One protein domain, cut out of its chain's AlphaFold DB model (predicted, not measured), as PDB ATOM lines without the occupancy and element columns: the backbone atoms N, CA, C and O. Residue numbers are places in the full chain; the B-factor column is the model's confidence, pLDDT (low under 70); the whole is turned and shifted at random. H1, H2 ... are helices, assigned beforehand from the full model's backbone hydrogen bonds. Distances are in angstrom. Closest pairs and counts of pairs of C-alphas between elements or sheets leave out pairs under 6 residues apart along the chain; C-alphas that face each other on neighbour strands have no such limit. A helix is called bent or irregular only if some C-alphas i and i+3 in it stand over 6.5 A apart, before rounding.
ATOM      1  N   TYR A   2     189.103  78.560 122.324       79.88
ATOM      2  CA  TYR A   2     189.535  79.849 121.747       79.88
ATOM      3  C   TYR A   2     188.398  80.662 121.099       79.88
ATOM      4  O   TYR A   2     188.249  81.842 121.386       79.88
ATOM      5  N   LEU A   3     187.530  80.015 120.310       79.56
ATOM      6  CA  LEU A   3     186.421  80.690 119.620       79.56
ATOM      7  C   LEU A   3     185.401  81.326 120.583       79.56
ATOM      8  O   LEU A   3     184.969  82.452 120.375       79.56
ATOM      9  N   ILE A   4     185.031  80.618 121.655       85.62
ATOM     10  CA  ILE A   4     184.065  81.120 122.649       85.62
ATOM     11  C   ILE A   4     184.650  82.335 123.372       85.62
ATOM     12  O   ILE A   4     183.968  83.343 123.534       85.62
ATOM     13  N   LEU A   5     185.931  82.261 123.750       86.12
ATOM     14  CA  LEU A   5     186.639  83.386 124.352       86.12
ATOM     15  C   LEU A   5     186.699  84.584 123.393       86.12
ATOM     16  O   LEU A   5     186.404  85.700 123.806       86.12
ATOM     17  N   ALA A   6     187.011  84.351 122.115       78.38
ATOM     18  CA  ALA A   6     187.058  85.394 121.095       78.38
ATOM     19  C   ALA A   6     185.701  86.093 120.924       78.38
ATOM     20  O   ALA A   6     185.652  87.320 120.879       78.38
ATOM     21  N   VAL A   7     184.595  85.342 120.910       82.56
ATOM     22  CA  VAL A   7     183.241  85.916 120.843       82.56
ATOM     23  C   VAL A   7     182.937  86.764 122.080       82.56
ATOM     24  O   VAL A   7     182.484  87.896 121.934       82.56
ATOM     25  N   ILE A   8     183.232  86.272 123.288       89.12
ATOM     26  CA  ILE A   8     183.003  87.027 124.533       89.12
ATOM     27  C   ILE A   8     183.809  88.332 124.539       89.12
ATOM     28  O   ILE A   8     183.257  89.398 124.805       89.12
ATOM     29  N   VAL A   9     185.099  88.266 124.198       85.81
ATOM     30  CA  VAL A   9     185.967  89.449 124.109       85.81
ATOM     31  C   VAL A   9     185.457  90.422 123.047       85.81
ATOM     32  O   VAL A   9     185.458  91.627 123.280       85.81
ATOM     33  N   THR A  10     184.957  89.916 121.919       85.50
ATOM     34  CA  THR A  10     184.379  90.741 120.850       85.50
ATOM     35  C   THR A  10     183.138  91.491 121.330       85.50
ATOM     36  O   THR A  10     183.025  92.686 121.082       85.50
ATOM     37  N   VAL A  11     182.237  90.841 122.073       88.25
ATOM     38  CA  VAL A  11     181.053  91.502 122.651       88.25
ATOM     39  C   VAL A  11     181.461  92.612 123.624       88.25
ATOM     40  O   VAL A  11     180.953  93.728 123.529       88.25
ATOM     41  N   ILE A  12     182.424  92.341 124.512       90.12
ATOM     42  CA  ILE A  12     182.956  93.346 125.448       90.12
ATOM     43  C   ILE A  12     183.578  94.523 124.685       90.12
ATOM     44  O   ILE A  12     183.364  95.682 125.041       90.12
ATOM     45  N   LEU A  13     184.324  94.238 123.616       85.75
ATOM     46  CA  LEU A  13     184.961  95.250 122.780       85.75
ATOM     47  C   LEU A  13     183.927  96.131 122.063       85.75
ATOM     48  O   LEU A  13     184.095  97.347 122.027       85.75
ATOM     49  N   ILE A  14     182.846  95.543 121.540       88.00
ATOM     50  CA  ILE A  14     181.753  96.280 120.891       88.00
ATOM     51  C   ILE A  14     181.114  97.268 121.869       88.00
ATOM     52  O   ILE A  14     180.945  98.442 121.531       88.00
ATOM     53  N   GLU A  15     180.795  96.819 123.083       86.31
ATOM     54  CA  GLU A  15     180.215  97.672 124.128       86.31
ATOM     55  C   GLU A  15     181.178  98.789 124.549       86.31
ATOM     56  O   GLU A  15     180.783  99.953 124.646       86.31
ATOM     57  N   ALA A  16     182.462  98.469 124.730       87.94
ATOM     58  CA  ALA A  16     183.479  99.455 125.076       87.94
ATOM     59  C   ALA A  16     183.632 100.526 123.985       87.94
ATOM     60  O   ALA A  16     183.579 101.719 124.286       87.94
ATOM     61  N   ILE A  17     183.769 100.128 122.715       86.31
ATOM     62  CA  ILE A  17     183.910 101.062 121.589       86.31
ATOM     63  C   ILE A  17     182.643 101.908 121.432       86.31
ATOM     64  O   ILE A  17     182.742 103.126 121.305       86.31
ATOM     65  N   THR A  18     181.457 101.297 121.494       87.56
ATOM     66  CA  THR A  18     180.178 102.023 121.416       87.56
ATOM     67  C   THR A  18     180.063 103.044 122.548       87.56
ATOM     68  O   THR A  18     179.709 104.201 122.321       87.56
ATOM     69  N   GLY A  19     180.412 102.646 123.775       82.88
ATOM     70  CA  GLY A  19     180.427 103.529 124.935       82.88
ATOM     71  C   GLY A  19     181.379 104.708 124.753       82.88
ATOM     72  O   GLY A  19     180.990 105.847 125.004       82.88
ATOM     73  N   ILE A  20     182.592 104.462 124.260       85.81
ATOM     74  CA  ILE A  20     183.568 105.518 123.982       85.81
ATOM     75  C   ILE A  20     183.044 106.461 122.891       85.81
ATOM     76  O   ILE A  20     183.036 107.672 123.092       85.81
ATOM     77  N   LEU A  21     182.560 105.943 121.763       83.31
ATOM     78  CA  LEU A  21     182.101 106.778 120.650       83.31
ATOM     79  C   LEU A  21     180.905 107.652 121.037       83.31
ATOM     80  O   LEU A  21     180.905 108.848 120.740       83.31
ATOM     81  N   CYS A  22     179.923 107.091 121.744       81.81
ATOM     82  CA  CYS A  22     178.673 107.787 122.041       81.81
ATOM     83  C   CYS A  22     178.717 108.599 123.342       81.81
ATOM     84  O   CYS A  22     178.119 109.676 123.402       81.81
ATOM     85  N   LYS A  23     179.435 108.142 124.376       77.81
ATOM     86  CA  LYS A  23     179.419 108.761 125.717       77.81
ATOM     87  C   LYS A  23     180.707 109.493 126.087       77.81
ATOM     88  O   LYS A  23     180.678 110.288 127.022       77.81
ATOM     89  N   SER A  24     181.823 109.254 125.394       80.38
ATOM     90  CA  SER A  24     183.077 109.925 125.741       80.38
ATOM     91  C   SER A  24     183.049 111.397 125.355       80.38
ATOM     92  O   SER A  24     182.679 111.766 124.238       80.38
ATOM     93  N   GLU A  25     183.544 112.235 126.261       76.81
ATOM     94  CA  GLU A  25     183.792 113.646 125.981       76.81
ATOM     95  C   GLU A  25     184.888 113.852 124.927       76.81
ATOM     96  O   GLU A  25     184.893 114.879 124.254       76.81
ATOM     97  N   LEU A  26     185.751 112.852 124.699       76.88
ATOM     98  CA  LEU A  26     186.808 112.896 123.680       76.88
ATOM     99  C   LEU A  26     186.258 113.081 122.261       76.88
ATOM    100  O   LEU A  26     186.906 113.700 121.421       76.88
ATOM    101  N   PHE A  27     185.054 112.570 121.992       77.62
ATOM    102  CA  PHE A  27     184.419 112.662 120.676       77.62
ATOM    103  C   PHE A  27     183.456 113.850 120.545       77.62
ATOM    104  O   PHE A  27     182.932 114.073 119.455       77.62
ATOM    105  N   LYS A  28     183.247 114.650 121.604       75.50
ATOM    106  CA  LYS A  28     182.463 115.897 121.535       75.50
ATOM    107  C   LYS A  28     182.987 116.892 120.486       75.50
ATOM    108  O   LYS A  28     182.167 117.353 119.698       75.50
ATOM    109  N   PRO A  29     184.297 117.215 120.400       79.94
ATOM    110  CA  PRO A  29     184.782 118.169 119.397       79.94
ATOM    111  C   PRO A  29     184.613 117.653 117.963       79.94
ATOM    112  O   PRO A  29     184.244 118.413 117.074       79.94
ATOM    113  N   ILE A  30     184.804 116.347 117.742       79.62
ATOM    114  CA  ILE A  30     184.599 115.714 116.430       79.62
ATOM    115  C   ILE A  30     183.119 115.771 116.032       79.62
ATOM    116  O   ILE A  30     182.802 116.104 114.892       79.62
ATOM    117  N   ARG A  31     182.203 115.502 116.973       73.69
ATOM    118  CA  ARG A  31     180.756 115.640 116.749       73.69
ATOM    119  C   ARG A  31     180.343 117.086 116.484       73.69
ATOM    120  O   ARG A  31     179.563 117.316 115.568       73.69
ATOM    121  N   GLY A  32     180.926 118.054 117.194       75.50
ATOM    122  CA  GLY A  32     180.731 119.482 116.923       75.50
ATOM    123  C   GLY A  32     181.174 119.878 115.511       75.50
ATOM    124  O   GLY A  32     180.418 120.510 114.782       75.50
ATOM    125  N   PHE A  33     182.343 119.406 115.072       79.50
ATOM    126  CA  PHE A  33     182.827 119.633 113.707       79.50
ATOM    127  C   PHE A  33     181.913 119.005 112.638       79.50
ATOM    128  O   PHE A  33     181.656 119.595 111.590       79.50
ATOM    129  N   LEU A  34     181.384 117.806 112.905       76.25
ATOM    130  CA  LEU A  34     180.396 117.152 112.043       76.25
ATOM    131  C   LEU A  34     179.071 117.932 111.980       76.25
ATOM    132  O   LEU A  34     178.444 117.964 110.920       76.25
ATOM    133  N   PHE A  35     178.667 118.568 113.083       71.81
ATOM    134  CA  PHE A  35     177.429 119.343 113.202       71.81
ATOM    135  C   PHE A  35     177.449 120.624 112.355       71.81
ATOM    136  O   PHE A  35     176.453 120.964 111.716       71.81
ATOM    137  N   GLU A  36     178.593 121.308 112.299       78.06
ATOM    138  CA  GLU A  36     178.772 122.538 111.512       78.06
ATOM    139  C   GLU A  36     178.850 122.280 109.998       78.06
ATOM    140  O   GLU A  36     178.747 123.201 109.184       78.06
ATOM    141  N   SER A  37     178.987 121.018 109.586       77.81
ATOM    142  CA  SER A  37     179.078 120.671 108.176       77.81
ATOM    143  C   SER A  37     177.715 120.653 107.481       77.81
ATOM    144  O   SER A  37     176.786 119.934 107.853       77.81
ATOM    145  N   ASN A  38     177.615 121.370 106.360       78.88
ATOM    146  CA  ASN A  38     176.429 121.348 105.502       78.88
ATOM    147  C   ASN A  38     176.378 120.149 104.532       78.88
ATOM    148  O   ASN A  38     175.449 120.029 103.731       78.88
ATOM    149  N   ASN A  39     177.357 119.240 104.594       86.75
ATOM    150  CA  ASN A  39     177.426 118.077 103.715       86.75
ATOM    151  C   ASN A  39     176.469 116.960 104.180       86.75
ATOM    152  O   ASN A  39     176.507 116.525 105.333       86.75
ATOM    153  N   LYS A  40     175.638 116.442 103.263       84.25
ATOM    154  CA  LYS A  40     174.682 115.350 103.530       84.25
ATOM    155  C   LYS A  40     175.360 114.091 104.081       84.25
ATOM    156  O   LYS A  40     174.809 113.451 104.971       84.25
ATOM    157  N   THR A  41     176.556 113.760 103.598       84.31
ATOM    158  CA  THR A  41     177.301 112.572 104.042       84.31
ATOM    159  C   THR A  41     177.807 112.732 105.475       84.31
ATOM    160  O   THR A  41     177.743 111.795 106.265       84.31
ATOM    161  N   LEU A  42     178.248 113.939 105.841       82.62
ATOM    162  CA  LEU A  42     178.710 114.240 107.198       82.62
ATOM    163  C   LEU A  42     177.544 114.272 108.193       82.62
ATOM    164  O   LEU A  42     177.674 113.730 109.286       82.62
ATOM    165  N   LYS A  43     176.364 114.760 107.784       80.25
ATOM    166  CA  LYS A  43     175.128 114.640 108.581       80.25
ATOM    167  C   LYS A  43     174.687 113.189 108.796       80.25
ATOM    168  O   LYS A  43     174.198 112.851 109.869       80.25
ATOM    169  N   PHE A  44     174.869 112.318 107.804       83.75
ATOM    170  CA  PHE A  44     174.588 110.889 107.968       83.75
ATOM    171  C   PHE A  44     175.526 110.239 108.996       83.75
ATOM    172  O   PHE A  44     175.059 109.558 109.905       83.75
ATOM    173  N   ILE A  45     176.832 110.509 108.898       82.56
ATOM    174  CA  ILE A  45     177.839 110.028 109.859       82.56
ATOM    175  C   ILE A  45     177.542 110.556 111.267       82.56
ATOM    176  O   ILE A  45     177.600 109.798 112.231       82.56
ATOM    177  N   HIS A  46     177.163 111.829 111.380       81.69
ATOM    178  CA  HIS A  46     176.732 112.431 112.637       81.69
ATOM    179  C   HIS A  46     175.565 111.659 113.269       81.69
ATOM    180  O   HIS A  46     175.667 111.219 114.410       81.69
ATOM    181  N   ASN A  47     174.487 111.427 112.514       81.06
ATOM    182  CA  ASN A  47     173.309 110.718 113.019       81.06
ATOM    183  C   ASN A  47     173.626 109.281 113.458       81.06
ATOM    184  O   ASN A  47     173.025 108.786 114.412       81.06
ATOM    185  N   ILE A  48     174.573 108.615 112.788       83.06
ATOM    186  CA  ILE A  48     175.061 107.305 113.226       83.06
ATOM    187  C   ILE A  48     175.749 107.412 114.588       83.06
ATOM    188  O   ILE A  48     175.428 106.618 115.470       83.06
ATOM    189  N   LEU A  49     176.667 108.369 114.754       81.56
ATOM    190  CA  LEU A  49     177.488 108.528 115.961       81.56
ATOM    191  C   LEU A  49     176.702 109.022 117.185       81.56
ATOM    192  O   LEU A  49     177.059 108.687 118.316       81.56
ATOM    193  N   ASP A  50     175.635 109.792 116.973       81.50
ATOM    194  CA  ASP A  50     174.774 110.284 118.055       81.50
ATOM    195  C   ASP A  50     173.782 109.232 118.565       81.50
ATOM    196  O   ASP A  50     173.373 109.271 119.726       81.50
ATOM    197  N   CYS A  51     173.420 108.248 117.738       83.44
ATOM    198  CA  CYS A  51     172.567 107.145 118.160       83.44
ATOM    199  C   CYS A  51     173.413 105.949 118.613       83.44
ATOM    200  O   CYS A  51     174.040 105.267 117.800       83.44
ATOM    201  N   SER A  52     173.369 105.627 119.910       82.12
ATOM    202  CA  SER A  52     174.120 104.498 120.479       82.12
ATOM    203  C   SER A  52     173.765 103.153 119.853       82.12
ATOM    204  O   SER A  52     174.642 102.312 119.685       82.12
ATOM    205  N   TYR A  53     172.503 102.958 119.462       83.69
ATOM    206  CA  TYR A  53     172.061 101.741 118.776       83.69
ATOM    207  C   TYR A  53     172.569 101.669 117.335       83.69
ATOM    208  O   TYR A  53     172.960 100.604 116.870       83.69
ATOM    209  N   CYS A  54     172.592 102.790 116.609       85.31
ATOM    210  CA  CYS A  54     173.161 102.804 115.263       85.31
ATOM    211  C   CYS A  54     174.667 102.558 115.330       85.31
ATOM    212  O   CYS A  54     175.181 101.705 114.611       85.31
ATOM    213  N   THR A  55     175.362 103.253 116.232       84.62
ATOM    214  CA  THR A  55     176.797 103.061 116.453       84.62
ATOM    215  C   THR A  55     177.111 101.614 116.826       84.62
ATOM    216  O   THR A  55     178.013 101.039 116.225       84.62
ATOM    217  N   SER A  56     176.347 100.979 117.724       84.56
ATOM    218  CA  SER A  56     176.611  99.591 118.125       84.56
ATOM    219  C   SER A  56     176.466  98.594 116.977       84.56
ATOM    220  O   SER A  56     177.266  97.665 116.891       84.56
ATOM    221  N   VAL A  57     175.522  98.795 116.050       86.00
ATOM    222  CA  VAL A  57     175.383  97.948 114.852       86.00
ATOM    223  C   VAL A  57     176.616  98.059 113.956       86.00
ATOM    224  O   VAL A  57     177.169  97.039 113.544       86.00
ATOM    225  N   TRP A  58     177.083  99.278 113.679       86.94
ATOM    226  CA  TRP A  58     178.257  99.492 112.827       86.94
ATOM    227  C   TRP A  58     179.554  99.030 113.490       86.94
ATOM    228  O   TRP A  58     180.395  98.417 112.834       86.94
ATOM    229  N   VAL A  59     179.701  99.262 114.794       87.69
ATOM    230  CA  VAL A  59     180.828  98.768 115.592       87.69
ATOM    231  C   VAL A  59     180.814  97.240 115.643       87.69
ATOM    232  O   VAL A  59     181.852  96.620 115.441       87.69
ATOM    233  N   SER A  60     179.649  96.619 115.834       85.75
ATOM    234  CA  SER A  60     179.489  95.162 115.809       85.75
ATOM    235  C   SER A  60     179.859  94.564 114.457       85.75
ATOM    236  O   SER A  60     180.634  93.607 114.393       85.75
ATOM    237  N   LEU A  61     179.382  95.169 113.365       88.25
ATOM    238  CA  LEU A  61     179.754  94.769 112.013       88.25
ATOM    239  C   LEU A  61     181.270  94.879 111.809       88.25
ATOM    240  O   LEU A  61     181.894  93.927 111.345       88.25
ATOM    241  N   PHE A  62     181.870  96.002 112.204       88.00
ATOM    242  CA  PHE A  62     183.311  96.218 112.110       88.00
ATOM    243  C   PHE A  62     184.104  95.171 112.902       88.00
ATOM    244  O   PHE A  62     184.985  94.519 112.346       88.00
ATOM    245  N   CYS A  63     183.765  94.953 114.174       86.00
ATOM    246  CA  CYS A  63     184.421  93.960 115.024       86.00
ATOM    247  C   CYS A  63     184.263  92.534 114.474       86.00
ATOM    248  O   CYS A  63     185.217  91.761 114.500       86.00
ATOM    249  N   THR A  64     183.096  92.200 113.918       86.69
ATOM    250  CA  THR A  64     182.845  90.894 113.291       86.69
ATOM    251  C   THR A  64     183.693  90.703 112.035       86.69
ATOM    252  O   THR A  64     184.288  89.643 111.853       86.69
ATOM    253  N   VAL A  65     183.802  91.730 111.186       86.88
ATOM    254  CA  VAL A  65     184.667  91.698 109.996       86.88
ATOM    255  C   VAL A  65     186.134  91.550 110.398       86.88
ATOM    256  O   VAL A  65     186.833  90.724 109.821       86.88
ATOM    257  N   MET A  66     186.600  92.291 111.407       81.62
ATOM    258  CA  MET A  66     187.969  92.157 111.918       81.62
ATOM    259  C   MET A  66     188.246  90.743 112.435       81.62
ATOM    260  O   MET A  66     189.261  90.153 112.071       81.62
ATOM    261  N   LEU A  67     187.326  90.169 113.217       83.50
ATOM    262  CA  LEU A  67     187.441  88.796 113.707       83.50
ATOM    263  C   LEU A  67     187.453  87.778 112.555       83.50
ATOM    264  O   LEU A  67     188.238  86.836 112.574       83.50
ATOM    265  N   ALA A  68     186.620  87.967 111.529       84.19
ATOM    266  CA  ALA A  68     186.609  87.102 110.353       84.19
ATOM    267  C   ALA A  68     187.930  87.180 109.565       84.19
ATOM    268  O   ALA A  68     188.478  86.146 109.182       84.19
ATOM    269  N   LEU A  69     188.474  88.385 109.368       85.12
ATOM    270  CA  LEU A  69     189.770  88.591 108.711       85.12
ATOM    271  C   LEU A  69     190.930  87.980 109.505       85.12
ATOM    272  O   LEU A  69     191.877  87.478 108.897       85.12
ATOM    273  N   ASP A  70     190.863  88.017 110.836       81.56
ATOM    274  CA  ASP A  70     191.832  87.371 111.724       81.56
ATOM    275  C   ASP A  70     191.762  85.840 111.614       81.56
ATOM    276  O   ASP A  70     192.771  85.191 111.348       81.56
ATOM    277  N   ILE A  71     190.556  85.259 111.676       82.56
ATOM    278  CA  ILE A  71     190.337  83.811 111.499       82.56
ATOM    279  C   ILE A  71     190.845  83.329 110.131       82.56
ATOM    280  O   ILE A  71     191.400  82.237 110.022       82.56
ATOM    281  N   MET A  72     190.686  84.144 109.086       86.56
ATOM    282  CA  MET A  72     191.186  83.849 107.740       86.56
ATOM    283  C   MET A  72     192.696  84.105 107.567       86.56
ATOM    284  O   MET A  72     193.207  83.925 106.464       86.56
ATOM    285  N   ASN A  73     193.418  84.525 108.617       84.56
ATOM    286  CA  ASN A  73     194.825  84.957 108.575       84.56
ATOM    287  C   ASN A  73     195.116  86.084 107.562       84.56
ATOM    288  O   ASN A  73     196.261  86.291 107.161       84.56
TER     289      ASN A  73
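Overview. This is residues 2 to 73 of the 112 residues of an uncharacterized protein of marine sediment metagenome (UniProt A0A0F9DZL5). Two long helices, H1 and H4, run opposite ways as a narrow V that opens toward the two ends of the printed part, and the short helical hairpin of H2 and H3 makes a small head at the closed end. H2 reaches H4 nowhere, and H3 meets both long helices near the link from H3 to H4. The printed part has 72 residues with four named helices, H1, H2, H3 and H4 in chain order, and no named strand; the class is all helix. The whole is loose, with a radius of gyration of the C-alphas of 14.4 A, and it spans 45 by 22 by 18 A, only just a rod.

Arrangement. H1, residues 2 to 23, is the longest helix. H4, residues 52 to 71, touches it with 18 pairs of C-alphas within 8 A, the closest being those of Thr 18 and Ser 56, 5.4 A apart. They run opposite ways at a shallow tilt of 34.5 degrees, only just short of steep. H3, residues 40 to 50, and H1 only just touch, and only at their ends, with 3 pairs within 8 A; residues 21 to 22 alone of H1 take part, and the C-alphas of Cys 22 and Asp 50 are closest at 6.1 A. Their lines are only just about perpendicular, at 71 degrees. H3 and H4 only just touch, with 3 pairs within 8 A, and only at the corner by their link; residues 54 to 55 alone of H4 take part, and the closest C-alphas, of Ile 48 and Cys 54, are 5.3 A apart. Their lines are about perpendicular, at 88 degrees. H2, residues 25 to 35, touches H3, the C-alphas of Leu 34 and Leu 42 being closest at 5.9 A; this hairpin runs opposite ways at a shallow tilt of 27 degrees. H1 and H2 are close but not clearly touching, their closest C-alphas, of Leu 21 and Phe 27, being 6.3 A apart. H2 and H4 are apart. Each O i to N i+4 pair is within hydrogen-bond range in H1, H3 and H4, and 5 of 7 are in H2.

Along the chain. H1 begins with C-alpha 2 at (189.535, 79.849, 121.747) and measures 30.9 A from first to last C-alpha, residues 2 to 23. H4 measures 27.8 A over residues 52 to 71 and ends with C-alpha 71 at (190.337, 83.811, 111.499). H2, residues 25 to 35, and H3, residues 40 to 50, measure 15.4 A each. H2 is irregular: C-alphas 26 and 29 are 7.1 A apart. H3 begins with C-alpha 40 at (174.682, 115.350, 103.530).

Size, cuts and confidence. The two C-alphas farthest apart are those of Tyr 2 and Asn 38, at 46.5 A. The C-alphas of Tyr 2 and Asn 73, first and last printed, are 15.1 A apart. The printed part has no cut, and the links from H1 to H2, H2 to H3 and H3 to H4 are tight. The mean pLDDT of the printed part is 82.9, and no printed residue is under 70.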